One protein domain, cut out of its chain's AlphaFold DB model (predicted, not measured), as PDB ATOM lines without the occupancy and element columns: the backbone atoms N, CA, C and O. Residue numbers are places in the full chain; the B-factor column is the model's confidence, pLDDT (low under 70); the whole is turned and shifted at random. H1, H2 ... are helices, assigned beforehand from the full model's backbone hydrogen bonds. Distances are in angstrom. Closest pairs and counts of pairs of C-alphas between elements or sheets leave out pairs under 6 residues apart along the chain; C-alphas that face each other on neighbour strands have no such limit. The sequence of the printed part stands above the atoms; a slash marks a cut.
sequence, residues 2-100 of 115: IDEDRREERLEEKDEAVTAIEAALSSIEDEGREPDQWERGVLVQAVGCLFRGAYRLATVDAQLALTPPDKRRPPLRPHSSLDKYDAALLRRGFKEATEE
ATOM      1  N   ILE A   2      33.018 -72.541 153.530       63.62
ATOM      2  CA  ILE A   2      32.845 -71.978 152.164       63.62
ATOM      3  C   ILE A   2      32.766 -70.433 152.118       63.62
ATOM      4  O   ILE A   2      33.299 -69.822 151.198       63.62
ATOM      5  N   ASP A   3      32.128 -69.790 153.101       75.19
ATOM      6  CA  ASP A   3      31.979 -68.323 153.108       75.19
ATOM      7  C   ASP A   3      33.251 -67.566 153.527       75.19
ATOM      8  O   ASP A   3      33.405 -66.395 153.191       75.19
ATOM      9  N   GLU A   4      34.154 -68.218 154.263       81.75
ATOM     10  CA  GLU A   4      35.389 -67.598 154.757       81.75
ATOM     11  C   GLU A   4      36.462 -67.621 153.670       81.75
ATOM     12  O   GLU A   4      36.962 -66.558 153.313       81.75
ATOM     13  N   ASP A   5      36.660 -68.782 153.036       85.94
ATOM     14  CA  ASP A   5      37.545 -68.953 151.876       85.94
ATOM     15  C   ASP A   5      37.175 -67.960 150.758       85.94
ATOM     16  O   ASP A   5      38.015 -67.244 150.216       85.94
ATOM     17  N   ARG A   6      35.874 -67.821 150.472       87.94
ATOM     18  CA  ARG A   6      35.382 -66.873 149.468       87.94
ATOM     19  C   ARG A   6      35.655 -65.417 149.845       87.94
ATOM     20  O   ARG A   6      35.921 -64.592 148.973       87.94
ATOM     21  N   ARG A   7      35.513 -65.053 151.118       92.25
ATOM     22  CA  ARG A   7      35.775 -63.681 151.565       92.25
ATOM     23  C   ARG A   7      37.262 -63.354 151.456       92.25
ATOM     24  O   ARG A   7      37.592 -62.227 151.090       92.25
ATOM     25  N   GLU A   8      38.119 -64.323 151.751       94.06
ATOM     26  CA  GLU A   8      39.570 -64.216 151.614       94.06
ATOM     27  C   GLU A   8      39.965 -63.998 150.147       94.06
ATOM     28  O   GLU A   8      40.578 -62.979 149.841       94.06
ATOM     29  N   GLU A   9      39.457 -64.822 149.222       94.44
ATOM     30  CA  GLU A   9      39.655 -64.630 147.772       94.44
ATOM     31  C   GLU A   9      39.238 -63.223 147.313       94.44
ATOM     32  O   GLU A   9      39.895 -62.578 146.498       94.44
ATOM     33  N   ARG A  10      38.130 -62.698 147.846       95.88
ATOM     34  CA  ARG A  10      37.644 -61.361 147.488       95.88
ATOM     35  C   ARG A  10      38.529 -60.246 148.034       95.88
ATOM     36  O   ARG A  10      38.645 -59.209 147.379       95.88
ATOM     37  N   LEU A  11      39.120 -60.433 149.213       96.62
ATOM     38  CA  LEU A  11      40.101 -59.502 149.769       96.62
ATOM     39  C   LEU A  11      41.369 -59.484 148.921       96.62
ATOM     40  O   LEU A  11      41.821 -58.395 148.578       96.62
ATOM     41  N   GLU A  12      41.876 -60.655 148.537       97.50
ATOM     42  CA  GLU A  12      43.035 -60.787 147.649       97.50
ATOM     43  C   GLU A  12      42.782 -60.080 146.315       97.50
ATOM     44  O   GLU A  12      43.555 -59.218 145.909       97.50
ATOM     45  N   GLU A  13      41.637 -60.338 145.679       98.06
ATOM     46  CA  GLU A  13      41.280 -59.665 144.431       98.06
ATOM     47  C   GLU A  13      41.212 -58.138 144.584       98.06
ATOM     48  O   GLU A  13      41.645 -57.406 143.689       98.06
ATOM     49  N   LYS A  14      40.651 -57.637 145.696       98.31
ATOM     50  CA  LYS A  14      40.603 -56.192 145.965       98.31
ATOM     51  C   LYS A  14      42.018 -55.636 146.127       98.31
ATOM     52  O   LYS A  14      42.300 -54.591 145.548       98.31
ATOM     53  N   ASP A  15      42.882 -56.304 146.883       98.50
ATOM     54  CA  ASP A  15      44.259 -55.866 147.136       98.50
ATOM     55  C   ASP A  15      45.104 -55.839 145.852       98.50
ATOM     56  O   ASP A  15      45.790 -54.851 145.570       98.50
ATOM     57  N   GLU A  16      44.962 -56.858 144.999       98.56
ATOM     58  CA  GLU A  16      45.574 -56.895 143.669       98.56
ATOM     59  C   GLU A  16      45.113 -55.722 142.797       98.56
ATOM     60  O   GLU A  16      45.931 -55.054 142.159       98.56
ATOM     61  N   ALA A  17      43.806 -55.442 142.779       98.69
ATOM     62  CA  ALA A  17      43.248 -54.329 142.020       98.69
ATOM     63  C   ALA A  17      43.754 -52.974 142.530       98.69
ATOM     64  O   ALA A  17      44.113 -52.107 141.730       98.69
ATOM     65  N   VAL A  18      43.809 -52.793 143.853       98.69
ATOM     66  CA  VAL A  18      44.334 -51.581 144.494       98.69
ATOM     67  C   VAL A  18      45.801 -51.381 144.126       98.69
ATOM     68  O   VAL A  18      46.166 -50.306 143.655       98.69
ATOM     69  N   THR A  19      46.615 -52.426 144.255       98.69
ATOM     70  CA  THR A  19      48.041 -52.394 143.913       98.69
ATOM     71  C   THR A  19      48.262 -52.080 142.433       98.69
ATOM     72  O   THR A  19      49.112 -51.258 142.090       98.69
ATOM     73  N   ALA A  20      47.480 -52.687 141.537       98.69
ATOM     74  CA  ALA A  20      47.601 -52.458 140.101       98.69
ATOM     75  C   ALA A  20      47.228 -51.021 139.701       98.69
ATOM     76  O   ALA A  20      47.933 -50.408 138.898       98.69
ATOM     77  N   ILE A  21      46.146 -50.466 140.263       98.69
ATOM     78  CA  ILE A  21      45.738 -49.078 139.994       98.69
ATOM     79  C   ILE A  21      46.762 -48.094 140.568       98.69
ATOM     80  O   ILE A  21      47.130 -47.140 139.882       98.69
ATOM     81  N   GLU A  22      47.258 -48.336 141.783       98.62
ATOM     82  CA  GLU A  22      48.299 -47.519 142.414       98.62
ATOM     83  C   GLU A  22      49.567 -47.467 141.553       98.62
ATOM     84  O   GLU A  22      50.102 -46.386 141.304       98.62
ATOM     85  N   ALA A  23      50.015 -48.618 141.044       98.50
ATOM     86  CA  ALA A  23      51.175 -48.702 140.164       98.50
ATOM     87  C   ALA A  23      50.959 -47.937 138.848       98.50
ATOM     88  O   ALA A  23      51.859 -47.235 138.387       98.50
ATOM     89  N   ALA A  24      49.765 -48.034 138.255       98.25
ATOM     90  CA  ALA A  24      49.437 -47.325 137.022       98.25
ATOM     91  C   ALA A  24      49.405 -45.801 137.205       98.25
ATOM     92  O   ALA A  24      49.970 -45.074 136.389       98.25
ATOM     93  N   LEU A  25      48.782 -45.314 138.284       98.25
ATOM     94  CA  LEU A  25      48.737 -43.882 138.596       98.25
ATOM     95  C   LEU A  25      50.129 -43.337 138.923       98.25
ATOM     96  O   LEU A  25      50.523 -42.315 138.367       98.25
ATOM     97  N   SER A  26      50.891 -44.053 139.753       98.06
ATOM     98  CA  SER A  26      52.251 -43.654 140.130       98.06
ATOM     99  C   SER A  26      53.177 -43.586 138.918       98.06
ATOM    100  O   SER A  26      53.898 -42.611 138.769       98.06
ATOM    101  N   SER A  27      53.095 -44.547 137.989       97.44
ATOM    102  CA  SER A  27      53.905 -44.524 136.762       97.44
ATOM    103  C   SER A  27      53.679 -43.258 135.929       97.44
ATOM    104  O   SER A  27      54.627 -42.714 135.374       97.44
ATOM    105  N   ILE A  28      52.435 -42.782 135.825       96.00
ATOM    106  CA  ILE A  28      52.100 -41.572 135.054       96.00
ATOM    107  C   ILE A  28      52.597 -40.315 135.781       96.00
ATOM    108  O   ILE A  28      53.122 -39.394 135.151       96.00
ATOM    109  N   GLU A  29      52.451 -40.284 137.104       95.88
ATOM    110  CA  GLU A  29      52.898 -39.174 137.949       95.88
ATOM    111  C   GLU A  29      54.425 -39.056 137.998       95.88
ATOM    112  O   GLU A  29      54.951 -37.946 137.900       95.88
ATOM    113  N   ASP A  30      55.137 -40.181 138.074       97.25
ATOM    114  CA  ASP A  30      56.602 -40.246 138.053       97.25
ATOM    115  C   ASP A  30      57.178 -39.729 136.723       97.25
ATOM    116  O   ASP A  30      58.272 -39.163 136.683       97.25
ATOM    117  N   GLU A  31      56.423 -39.861 135.627       95.56
ATOM    118  CA  GLU A  31      56.746 -39.265 134.324       95.56
ATOM    119  C   GLU A  31      56.481 -37.745 134.269       95.56
ATOM    120  O   GLU A  31      56.831 -37.090 133.282       95.56
ATOM    121  N   GLY A  32      55.882 -37.155 135.309       95.38
ATOM    122  CA  GLY A  32      55.634 -35.716 135.416       95.38
ATOM    123  C   GLY A  32      54.632 -35.183 134.391       95.38
ATOM    124  O   GLY A  32      54.729 -34.023 133.980       95.38
ATOM    125  N   ARG A  33      53.690 -36.022 133.944       95.00
ATOM    126  CA  ARG A  33      52.709 -35.684 132.906       95.00
ATOM    127  C   ARG A  33      51.280 -36.000 133.334       95.00
ATOM    128  O   ARG A  33      51.035 -36.766 134.255       95.00
ATOM    129  N   GLU A  34      50.327 -35.442 132.596       96.62
ATOM    130  CA  GLU A  34      48.929 -35.861 132.689       96.62
ATOM    131  C   GLU A  34      48.700 -37.182 131.931       96.62
ATOM    132  O   GLU A  34      49.377 -37.436 130.921       96.62
ATOM    133  N   PRO A  35      47.721 -38.002 132.359       95.69
ATOM    134  CA  PRO A  35      47.294 -39.156 131.590       95.69
ATOM    135  C   PRO A  35      46.750 -38.691 130.240       95.69
ATOM    136  O   PRO A  35      46.053 -37.671 130.150       95.69
ATOM    137  N   ASP A  36      47.037 -39.441 129.185       94.00
ATOM    138  CA  ASP A  36      46.465 -39.189 127.868       94.00
ATOM    139  C   ASP A  36      45.031 -39.739 127.743       94.00
ATOM    140  O   ASP A  36      44.463 -40.304 128.674       94.00
ATOM    141  N   GLN A  37      44.403 -39.564 126.578       91.94
ATOM    142  CA  GLN A  37      43.026 -40.019 126.349       91.94
ATOM    143  C   GLN A  37      42.820 -41.523 126.577       91.94
ATOM    144  O   GLN A  37      41.753 -41.922 127.043       91.94
ATOM    145  N   TRP A  38      43.807 -42.352 126.228       92.81
ATOM    146  CA  TRP A  38      43.723 -43.794 126.430       92.81
ATOM    147  C   TRP A  38      43.761 -44.107 127.918       92.81
ATOM    148  O   TRP A  38      42.845 -44.746 128.432       92.81
ATOM    149  N   GLU A  39      44.787 -43.599 128.598       95.50
ATOM    150  CA  GLU A  39      45.023 -43.826 130.022       95.50
ATOM    151  C   GLU A  39      43.840 -43.333 130.855       95.50
ATOM    152  O   GLU A  39      43.350 -44.069 131.704       95.50
ATOM    153  N   ARG A  40      43.289 -42.152 130.548       95.44
ATOM    154  CA  ARG A  40      42.068 -41.640 131.192       95.44
ATOM    155  C   ARG A  40      40.900 -42.604 131.052       95.44
ATOM    156  O   ARG A  40      40.213 -42.874 132.030       95.44
ATOM    157  N   GLY A  41      40.659 -43.115 129.846       93.75
ATOM    158  CA  GLY A  41      39.546 -44.026 129.588       93.75
ATOM    159  C   GLY A  41      39.642 -45.299 130.423       93.75
ATOM    160  O   GLY A  41      38.694 -45.647 131.130       93.75
ATOM    161  N   VAL A  42      40.798 -45.963 130.380       95.25
ATOM    162  CA  VAL A  42      40.994 -47.232 131.094       95.25
ATOM    163  C   VAL A  42      41.133 -47.041 132.606       95.25
ATOM    164  O   VAL A  42      40.600 -47.850 133.355       95.25
ATOM    165  N   LEU A  43      41.734 -45.948 133.090       97.44
ATOM    166  CA  LEU A  43      41.849 -45.676 134.530       97.44
ATOM    167  C   LEU A  43      40.511 -45.288 135.161       97.44
ATOM    168  O   LEU A  43      40.202 -45.750 136.258       97.44
ATOM    169  N   VAL A  44      39.678 -44.499 134.470       96.44
ATOM    170  CA  VAL A  44      38.300 -44.242 134.926       96.44
ATOM    171  C   VAL A  44      37.526 -45.552 135.037       96.44
ATOM    172  O   VAL A  44      36.790 -45.753 136.008       96.44
ATOM    173  N   GLN A  45      37.697 -46.454 134.067       95.69
ATOM    174  CA  GLN A  45      37.060 -47.764 134.102       95.69
ATOM    175  C   GLN A  45      37.593 -48.617 135.258       95.69
ATOM    176  O   GLN A  45      36.787 -49.149 136.018       95.69
ATOM    177  N   ALA A  46      38.911 -48.660 135.463       98.12
ATOM    178  CA  ALA A  46      39.543 -49.403 136.548       98.12
ATOM    179  C   ALA A  46      39.043 -48.941 137.927       98.12
ATOM    180  O   ALA A  46      38.575 -49.757 138.722       98.12
ATOM    181  N   VAL A  47      39.047 -47.628 138.184       98.06
ATOM    182  CA  VAL A  47      38.523 -47.039 139.429       98.06
ATOM    183  C   VAL A  47      37.030 -47.342 139.594       98.06
ATOM    184  O   VAL A  47      36.588 -47.742 140.672       98.06
ATOM    185  N   GLY A  48      36.241 -47.224 138.523       96.38
ATOM    186  CA  GLY A  48      34.819 -47.570 138.544       96.38
ATOM    187  C   GLY A  48      34.560 -49.057 138.825       96.38
ATOM    188  O   GLY A  48      33.624 -49.396 139.552       96.38
ATOM    189  N   CYS A  49      35.387 -49.949 138.282       97.56
ATOM    190  CA  CYS A  49      35.338 -51.382 138.539       97.56
ATOM    191  C   CYS A  49      35.716 -51.703 139.987       97.56
ATOM    192  O   CYS A  49      34.997 -52.476 140.622       97.56
ATOM    193  N   LEU A  50      36.760 -51.070 140.536       98.19
ATOM    194  CA  LEU A  50      37.141 -51.196 141.946       98.19
ATOM    195  C   LEU A  50      35.967 -50.811 142.856       98.19
ATOM    196  O   LEU A  50      35.527 -51.625 143.669       98.19
ATOM    197  N   PHE A  51      35.388 -49.628 142.635       96.50
ATOM    198  CA  PHE A  51      34.241 -49.115 143.392       96.50
ATOM    199  C   PHE A  51      33.036 -50.076 143.370       96.50
ATOM    200  O   PHE A  51      32.362 -50.310 144.376       96.50
ATOM    201  N   ARG A  52      32.772 -50.689 142.211       95.69
ATOM    202  CA  ARG A  52      31.654 -51.625 142.008       95.69
ATOM    203  C   ARG A  52      31.920 -53.035 142.525       95.69
ATOM    204  O   ARG A  52      30.995 -53.841 142.501       95.69
ATOM    205  N   GLY A  53      33.132 -53.363 142.969       96.31
ATOM    206  CA  GLY A  53      33.506 -54.726 143.356       96.31
ATOM    207  C   GLY A  53      33.921 -55.625 142.186       96.31
ATOM    208  O   GLY A  53      34.059 -56.832 142.347       96.31
ATOM    209  N   ALA A  54      34.118 -55.087 140.986       97.38
ATOM    210  CA  ALA A  54      34.605 -55.833 139.827       97.38
ATOM    211  C   ALA A  54      36.146 -55.889 139.812       97.38
ATOM    212  O   ALA A  54      36.780 -55.466 138.850       97.38
ATOM    213  N   TYR A  55      36.743 -56.393 140.894       98.12
ATOM    214  CA  TYR A  55      38.175 -56.267 141.183       98.12
ATOM    215  C   TYR A  55      39.092 -56.822 140.085       98.12
ATOM    216  O   TYR A  55      39.942 -56.094 139.591       98.12
ATOM    217  N   ARG A  56      38.855 -58.040 139.584       97.69
ATOM    218  CA  ARG A  56      39.663 -58.591 138.477       97.69
ATOM    219  C   ARG A  56      39.613 -57.740 137.202       97.69
ATOM    220  O   ARG A  56      40.615 -57.631 136.504       97.69
ATOM    221  N   LEU A  57      38.463 -57.132 136.891       97.75
ATOM    222  CA  LEU A  57      38.357 -56.206 135.754       97.75
ATOM    223  C   LEU A  57      39.144 -54.923 136.024       97.75
ATOM    224  O   LEU A  57      39.852 -54.459 135.140       97.75
ATOM    225  N   ALA A  58      39.086 -54.411 137.256       98.38
ATOM    226  CA  ALA A  58      39.881 -53.263 137.668       98.38
ATOM    227  C   ALA A  58      41.389 -53.518 137.503       98.38
ATOM    228  O   ALA A  58      42.088 -52.669 136.956       98.38
ATOM    229  N   THR A  59      41.872 -54.707 137.883       98.69
ATOM    230  CA  THR A  59      43.266 -55.128 137.674       98.69
ATOM    231  C   THR A  59      43.645 -55.127 136.193       98.69
ATOM    232  O   THR A  59      44.674 -54.566 135.820       98.69
ATOM    233  N   VAL A  60      42.811 -55.719 135.332       98.06
ATOM    234  CA  VAL A  60      43.065 -55.769 133.882       98.06
ATOM    235  C   VAL A  60      43.095 -54.366 133.274       98.06
ATOM    236  O   VAL A  60      44.012 -54.046 132.520       98.06
ATOM    237  N   ASP A  61      42.134 -53.511 133.617       97.62
ATOM    238  CA  ASP A  61      42.059 -52.147 133.089       97.62
ATOM    239  C   ASP A  61      43.236 -51.279 133.572       97.62
ATOM    240  O   ASP A  61      43.799 -50.505 132.793       97.62
ATOM    241  N   ALA A  62      43.680 -51.461 134.819       98.06
ATOM    242  CA  ALA A  62      44.883 -50.810 135.333       98.06
ATOM    243  C   ALA A  62      46.146 -51.248 134.572       98.06
ATOM    244  O   ALA A  62      46.958 -50.415 134.175       98.06
ATOM    245  N   GLN A  63      46.285 -52.544 134.283       97.44
ATOM    246  CA  GLN A  63      47.391 -53.057 133.466       97.44
ATOM    247  C   GLN A  63      47.340 -52.529 132.023       97.44
ATOM    248  O   GLN A  63      48.380 -52.256 131.422       97.44
ATOM    249  N   LEU A  64      46.143 -52.328 131.458       95.94
ATOM    250  CA  LEU A  64      45.983 -51.724 130.134       95.94
ATOM    251  C   LEU A  64      46.447 -50.261 130.089       95.94
ATOM    252  O   LEU A  64      46.938 -49.823 129.042       95.94
ATOM    253  N   ALA A  65      46.348 -49.519 131.194       95.69
ATOM    254  CA  ALA A  65      46.867 -48.151 131.285       95.69
ATOM    255  C   ALA A  65      48.385 -48.097 131.050       95.69
ATOM    256  O   ALA A  65      48.874 -47.201 130.370       95.69
ATOM    257  N   LEU A  66      49.108 -49.120 131.514       95.69
ATOM    258  CA  LEU A  66      50.562 -49.253 131.367       95.69
ATOM    259  C   LEU A  66      51.008 -49.736 129.976       95.69
ATOM    260  O   LEU A  66      52.201 -49.884 129.716       95.69
ATOM    261  N   THR A  67      50.076 -50.013 129.060       95.12
ATOM    262  CA  THR A  67      50.438 -50.463 127.709       95.12
ATOM    263  C   THR A  67      51.178 -49.339 126.971       95.12
ATOM    264  O   THR A  67      50.651 -48.228 126.913       95.12
ATOM    265  N   PRO A  68      52.348 -49.587 126.353       92.44
ATOM    266  CA  PRO A  68      53.062 -48.577 125.570       92.44
ATOM    267  C   PRO A  68      52.234 -48.022 124.396       92.44
ATOM    268  O   PRO A  68      51.507 -48.802 123.771       92.44
ATOM    269  N   PRO A  69      52.344 -46.722 124.045       91.44
ATOM    270  CA  PRO A  69      51.520 -46.089 123.010       91.44
ATOM    271  C   PRO A  69      51.480 -46.812 121.657       91.44
ATOM    272  O   PRO A  69      50.425 -46.886 121.031       91.44
ATOM    273  N   ASP A  70      52.600 -47.395 121.228       91.38
ATOM    274  CA  ASP A  70      52.755 -48.140 119.972       91.38
ATOM    275  C   ASP A  70      52.027 -49.495 119.958       91.38
ATOM    276  O   ASP A  70      51.781 -50.058 118.891       91.38
ATOM    277  N   LYS A  71      51.654 -50.016 121.133       92.25
ATOM    278  CA  LYS A  71      50.975 -51.312 121.307       92.25
ATOM    279  C   LYS A  71      49.495 -51.181 121.657       92.25
ATOM    280  O   LYS A  71      48.794 -52.192 121.746       92.25
ATOM    281  N   ARG A  72      49.005 -49.958 121.862       91.50
ATOM    282  CA  ARG A  72      47.597 -49.695 122.181       91.50
ATOM    283  C   ARG A  72      46.736 -49.904 120.944       91.50
ATOM    284  O   ARG A  72      47.119 -49.576 119.822       91.50
ATOM    285  N   ARG A  73      45.523 -50.414 121.148       82.12
ATOM    286  CA  ARG A  73      44.512 -50.370 120.088       82.12
ATOM    287  C   ARG A  73      44.022 -48.926 119.963       82.12
ATOM    288  O   ARG A  73      43.780 -48.296 120.990       82.12
ATOM    289  N   PRO A  74      43.856 -48.383 118.748       69.88
ATOM    290  CA  PRO A  74      43.340 -47.032 118.597       69.88
ATOM    291  C   PRO A  74      41.938 -46.947 119.222       69.88
ATOM    292  O   PRO A  74      41.114 -47.839 118.976       69.88
ATOM    293  N   PRO A  75      41.642 -45.910 120.029       67.38
ATOM    294  CA  PRO A  75      40.293 -45.712 120.533       67.38
ATOM    295  C   PRO A  75      39.343 -45.530 119.348       67.38
ATOM    296  O   PRO A  75      39.690 -44.876 118.363       67.38
ATOM    297  N   LEU A  76      38.133 -46.091 119.444       61.31
ATOM    298  CA  LEU A  76      37.126 -45.976 118.382       61.31
ATOM    299  C   LEU A  76      36.886 -44.508 118.006       61.31
ATOM    300  O   LEU A  76      36.762 -44.217 116.816       61.31
ATOM    301  N   ARG A  77      36.853 -43.605 119.005       68.56
ATOM    302  CA  ARG A  77      36.898 -42.134 118.884       68.56
ATOM    303  C   ARG A  77      37.424 -41.503 120.184       68.56
ATOM    304  O   ARG A  77      37.171 -42.065 121.249       68.56
ATOM    305  N   PRO A  78      38.085 -40.331 120.127       69.69
ATOM    306  CA  PRO A  78      38.323 -39.507 121.311       69.69
ATOM    307  C   PRO A  78      36.994 -39.154 121.988       69.69
ATOM    308  O   PRO A  78      36.032 -38.785 121.309       69.69
ATOM    309  N   HIS A  79      36.940 -39.253 123.314       79.81
ATOM    310  CA  HIS A  79      35.757 -38.915 124.101       79.81
ATOM    311  C   HIS A  79      36.047 -37.653 124.910       79.81
ATOM    312  O   HIS A  79      36.669 -37.732 125.958       79.81
ATOM    313  N   SER A  80      35.542 -36.495 124.474       83.31
ATOM    314  CA  SER A  80      35.743 -35.211 125.173       83.31
ATOM    315  C   SER A  80      35.251 -35.212 126.626       83.31
ATOM    316  O   SER A  80      35.728 -34.456 127.465       83.31
ATOM    317  N   SER A  81      34.329 -36.113 126.979       87.00
ATOM    318  CA  SER A  81      33.922 -36.336 128.370       87.00
ATOM    319  C   SER A  81      35.051 -36.846 129.267       87.00
ATOM    320  O   SER A  81      34.913 -36.765 130.488       87.00
ATOM    321  N   LEU A  82      36.126 -37.393 128.689       89.38
ATOM    322  CA  LEU A  82      37.306 -37.849 129.412       89.38
ATOM    323  C   LEU A  82      38.258 -36.699 129.769       89.38
ATOM    324  O   LEU A  82      39.103 -36.866 130.642       89.38
ATOM    325  N   ASP A  83      38.103 -35.520 129.161       90.06
ATOM    326  CA  ASP A  83      39.034 -34.396 129.336       90.06
ATOM    327  C   ASP A  83      39.095 -33.863 130.769       90.06
ATOM    328  O   ASP A  83      40.094 -33.277 131.170       90.06
ATOM    329  N   LYS A  84      38.039 -34.111 131.547       92.81
ATOM    330  CA  LYS A  84      37.925 -33.713 132.952       92.81
ATOM    331  C   LYS A  84      38.677 -34.618 133.934       92.81
ATOM    332  O   LYS A  84      38.757 -34.265 135.103       92.81
ATOM    333  N   TYR A  85      39.139 -35.797 133.509       94.56
ATOM    334  CA  TYR A  85      39.826 -36.751 134.385       94.56
ATOM    335  C   TYR A  85      41.334 -36.523 134.333       94.56
ATOM    336  O   TYR A  85      42.063 -37.257 133.672       94.56
ATOM    337  N   ASP A  86      41.777 -35.472 135.016       95.94
ATOM    338  CA  ASP A  86      43.192 -35.258 135.314       95.94
ATOM    339  C   ASP A  86      43.710 -36.276 136.349       95.94
ATOM    340  O   ASP A  86      42.930 -36.990 137.000       95.94
ATOM    341  N   ALA A  87      45.035 -36.360 136.494       95.81
ATOM    342  CA  ALA A  87      45.675 -37.262 137.458       95.81
ATOM    343  C   ALA A  87      45.131 -37.052 138.884       95.81
ATOM    344  O   ALA A  87      44.811 -38.009 139.593       95.81
ATOM    345  N   ALA A  88      44.927 -35.792 139.281       96.69
ATOM    346  CA  ALA A  88      44.425 -35.439 140.604       96.69
ATOM    347  C   ALA A  88      42.996 -35.952 140.860       96.69
ATOM    348  O   ALA A  88      42.689 -36.413 141.963       96.69
ATOM    349  N   LEU A  89      42.098 -35.872 139.876       97.06
ATOM    350  CA  LEU A  89      40.735 -36.389 139.975       97.06
ATOM    351  C   LEU A  89      40.729 -37.917 140.008       97.06
ATOM    352  O   LEU A  89      39.985 -38.489 140.804       97.06
ATOM    353  N   LEU A  90      41.567 -38.569 139.199       97.56
ATOM    354  CA  LEU A  90      41.724 -40.024 139.231       97.56
ATOM    355  C   LEU A  90      42.228 -40.504 140.595       97.56
ATOM    356  O   LEU A  90      41.657 -41.440 141.148       97.56
ATOM    357  N   ARG A  91      43.216 -39.821 141.185       98.06
ATOM    358  CA  ARG A  91      43.710 -40.099 142.543       98.06
ATOM    359  C   ARG A  91      42.627 -39.970 143.606       98.06
ATOM    360  O   ARG A  91      42.510 -40.843 144.462       98.06
ATOM    361  N   ARG A  92      41.818 -38.904 143.553       97.75
ATOM    362  CA  ARG A  92      40.683 -38.738 144.476       97.75
ATOM    363  C   ARG A  92      39.680 -39.878 144.331       97.75
ATOM    364  O   ARG A  92      39.350 -40.509 145.328       97.75
ATOM    365  N   GLY A  93      39.268 -40.185 143.100       97.25
ATOM    366  CA  GLY A  93      38.337 -41.283 142.837       97.25
ATOM    367  C   GLY A  93      38.893 -42.642 143.263       97.25
ATOM    368  O   GLY A  93      38.163 -43.457 143.817       97.25
ATOM    369  N   PHE A  94      40.190 -42.878 143.059       98.38
ATOM    370  CA  PHE A  94      40.865 -44.085 143.524       98.38
ATOM    371  C   PHE A  94      40.845 -44.196 145.051       98.38
ATOM    372  O   PHE A  94      40.470 -45.241 145.572       98.38
ATOM    373  N   LYS A  95      41.175 -43.114 145.767       98.12
ATOM    374  CA  LYS A  95      41.116 -43.078 147.233       98.12
ATOM    375  C   LYS A  95      39.703 -43.350 147.758       98.12
ATOM    376  O   LYS A  95      39.532 -44.135 148.679       98.12
ATOM    377  N   GLU A  96      38.685 -42.738 147.165       96.00
ATOM    378  CA  GLU A  96      37.292 -43.004 147.547       96.00
ATOM    379  C   GLU A  96      36.915 -44.474 147.285       96.00
ATOM    380  O   GLU A  96      36.299 -45.129 148.122       96.00
ATOM    381  N   ALA A  97      37.340 -45.034 146.149       96.44
ATOM    382  CA  ALA A  97      37.060 -46.423 145.797       96.44
ATOM    383  C   ALA A  97      37.790 -47.452 146.681       96.44
ATOM    384  O   ALA A  97      37.280 -48.559 146.862       96.44
ATOM    385  N   THR A  98      38.961 -47.129 147.239       96.56
ATOM    386  CA  THR A  98      39.679 -48.028 148.160       96.56
ATOM    387  C   THR A  98      39.000 -48.093 149.528       96.56
ATOM    388  O   THR A  98      38.962 -49.169 150.135       96.56
ATOM    389  N   GLU A  99      38.415 -46.978 149.975       95.56
ATOM    390  CA  GLU A  99      37.685 -46.846 151.242       95.56
ATOM    391  C   GLU A  99      36.325 -47.572 151.235       95.56
ATOM    392  O   GLU A  99      35.795 -47.898 152.299       95.56
ATOM    393  N   GLU A 100      35.780 -47.907 150.059       93.38
ATOM    394  CA  GLU A 100      34.534 -48.673 149.952       93.38
ATOM    395  C   GLU A 100      34.637 -50.063 150.612       93.38
ATOM    396  O   GLU A 100      35.648 -50.767 150.458       93.38
TER     397      GLU A 100
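AT A GLANCE: This is residues 2 to 100 of the 115 residues of an uncharacterized protein of Afipia broomeae (UniProt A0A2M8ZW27). What shape do these atoms make? Four helices side by side form an up-and-down bundle, each running against the one before it, with H3 on one side of the pair H1 and H2 and H4 on the other; the first residues of the long H1, 2 to 9, stick out past one end, and residues 66 to 86 loop at the other end on the way from H3 to H4. How much is there, and of what? The printed part has 99 residues, with four named helices in the order H1, H2, H3, H4 and no named strand, and its class is all helix. How large is it? It is compact, with a radius of gyration of the C-alphas of 13.9 A, yet elongated, spanning 45 by 25 by 24 A.

HOW THE PARTS SIT: What does the first helix meet? H1, residues 2 to 30, touches H2, residues 37 to 52, with its residues 14 to 21 alone; they form a helical hairpin, opposite ways at a shallow tilt of 26 degrees, and their closest C-alphas, of Ala 17 and Leu 50, are 6.9 A apart. With residues 13 to 24 alone H1 touches H3, residues 55 to 65, the same way at a shallow tilt of 17 degrees, the closest C-alphas being those of Ala 17 and Thr 59, 4.4 A apart. With residues 18 to 29 alone H1 touches H4, residues 87 to 99, opposite ways at 16 degrees, a shallow tilt, the closest C-alphas being those of Val 18 and Thr 98, 6.9 A apart. How does H2 stand to the later helices? H2 and H3 touch as a helical hairpin, opposite ways at a shallow tilt of 12 degrees, with the closest C-alphas, of Ala 46 and Ala 58, 4.0 A apart. H2 and H4 touch, the same way at a shallow tilt of 15 degrees, with the closest C-alphas, of Phe 51 and Ala 97, 4.6 A apart. H3 and H4 are apart. What do the backbones show? In H1, H2, H3 and H4 every O i to N i+4 pair is within hydrogen-bond range.

IN THESE COORDINATES: Where does the first helix run? H1 goes from C-alpha 2 at (32.845, -71.978, 152.164) to C-alpha 30 at (56.602, -40.246, 138.053), 42.1 A. How long are the others? H2 measures 22.6 A, H3 15.5 A and H4 18.6 A from first to last C-alpha, and H4 ends with C-alpha 99 at (37.685, -46.846, 151.242).

THE WHOLE: How far does it reach? The two C-alphas farthest apart, of Ile 2 and Gly 32, are 46.0 A apart; without residues 2 to 9, which stand free, the body spans 34 by 24 by 24 A. How are the helices linked? The printed part has no cut; the link from H1 to H2 is short, from H2 to H3 tight, and from H3 to H4 long, with 21 residues. Where is confidence low? The mean pLDDT of the printed part is 93.3, and residue 2 and residues 74 to 78 are under 70.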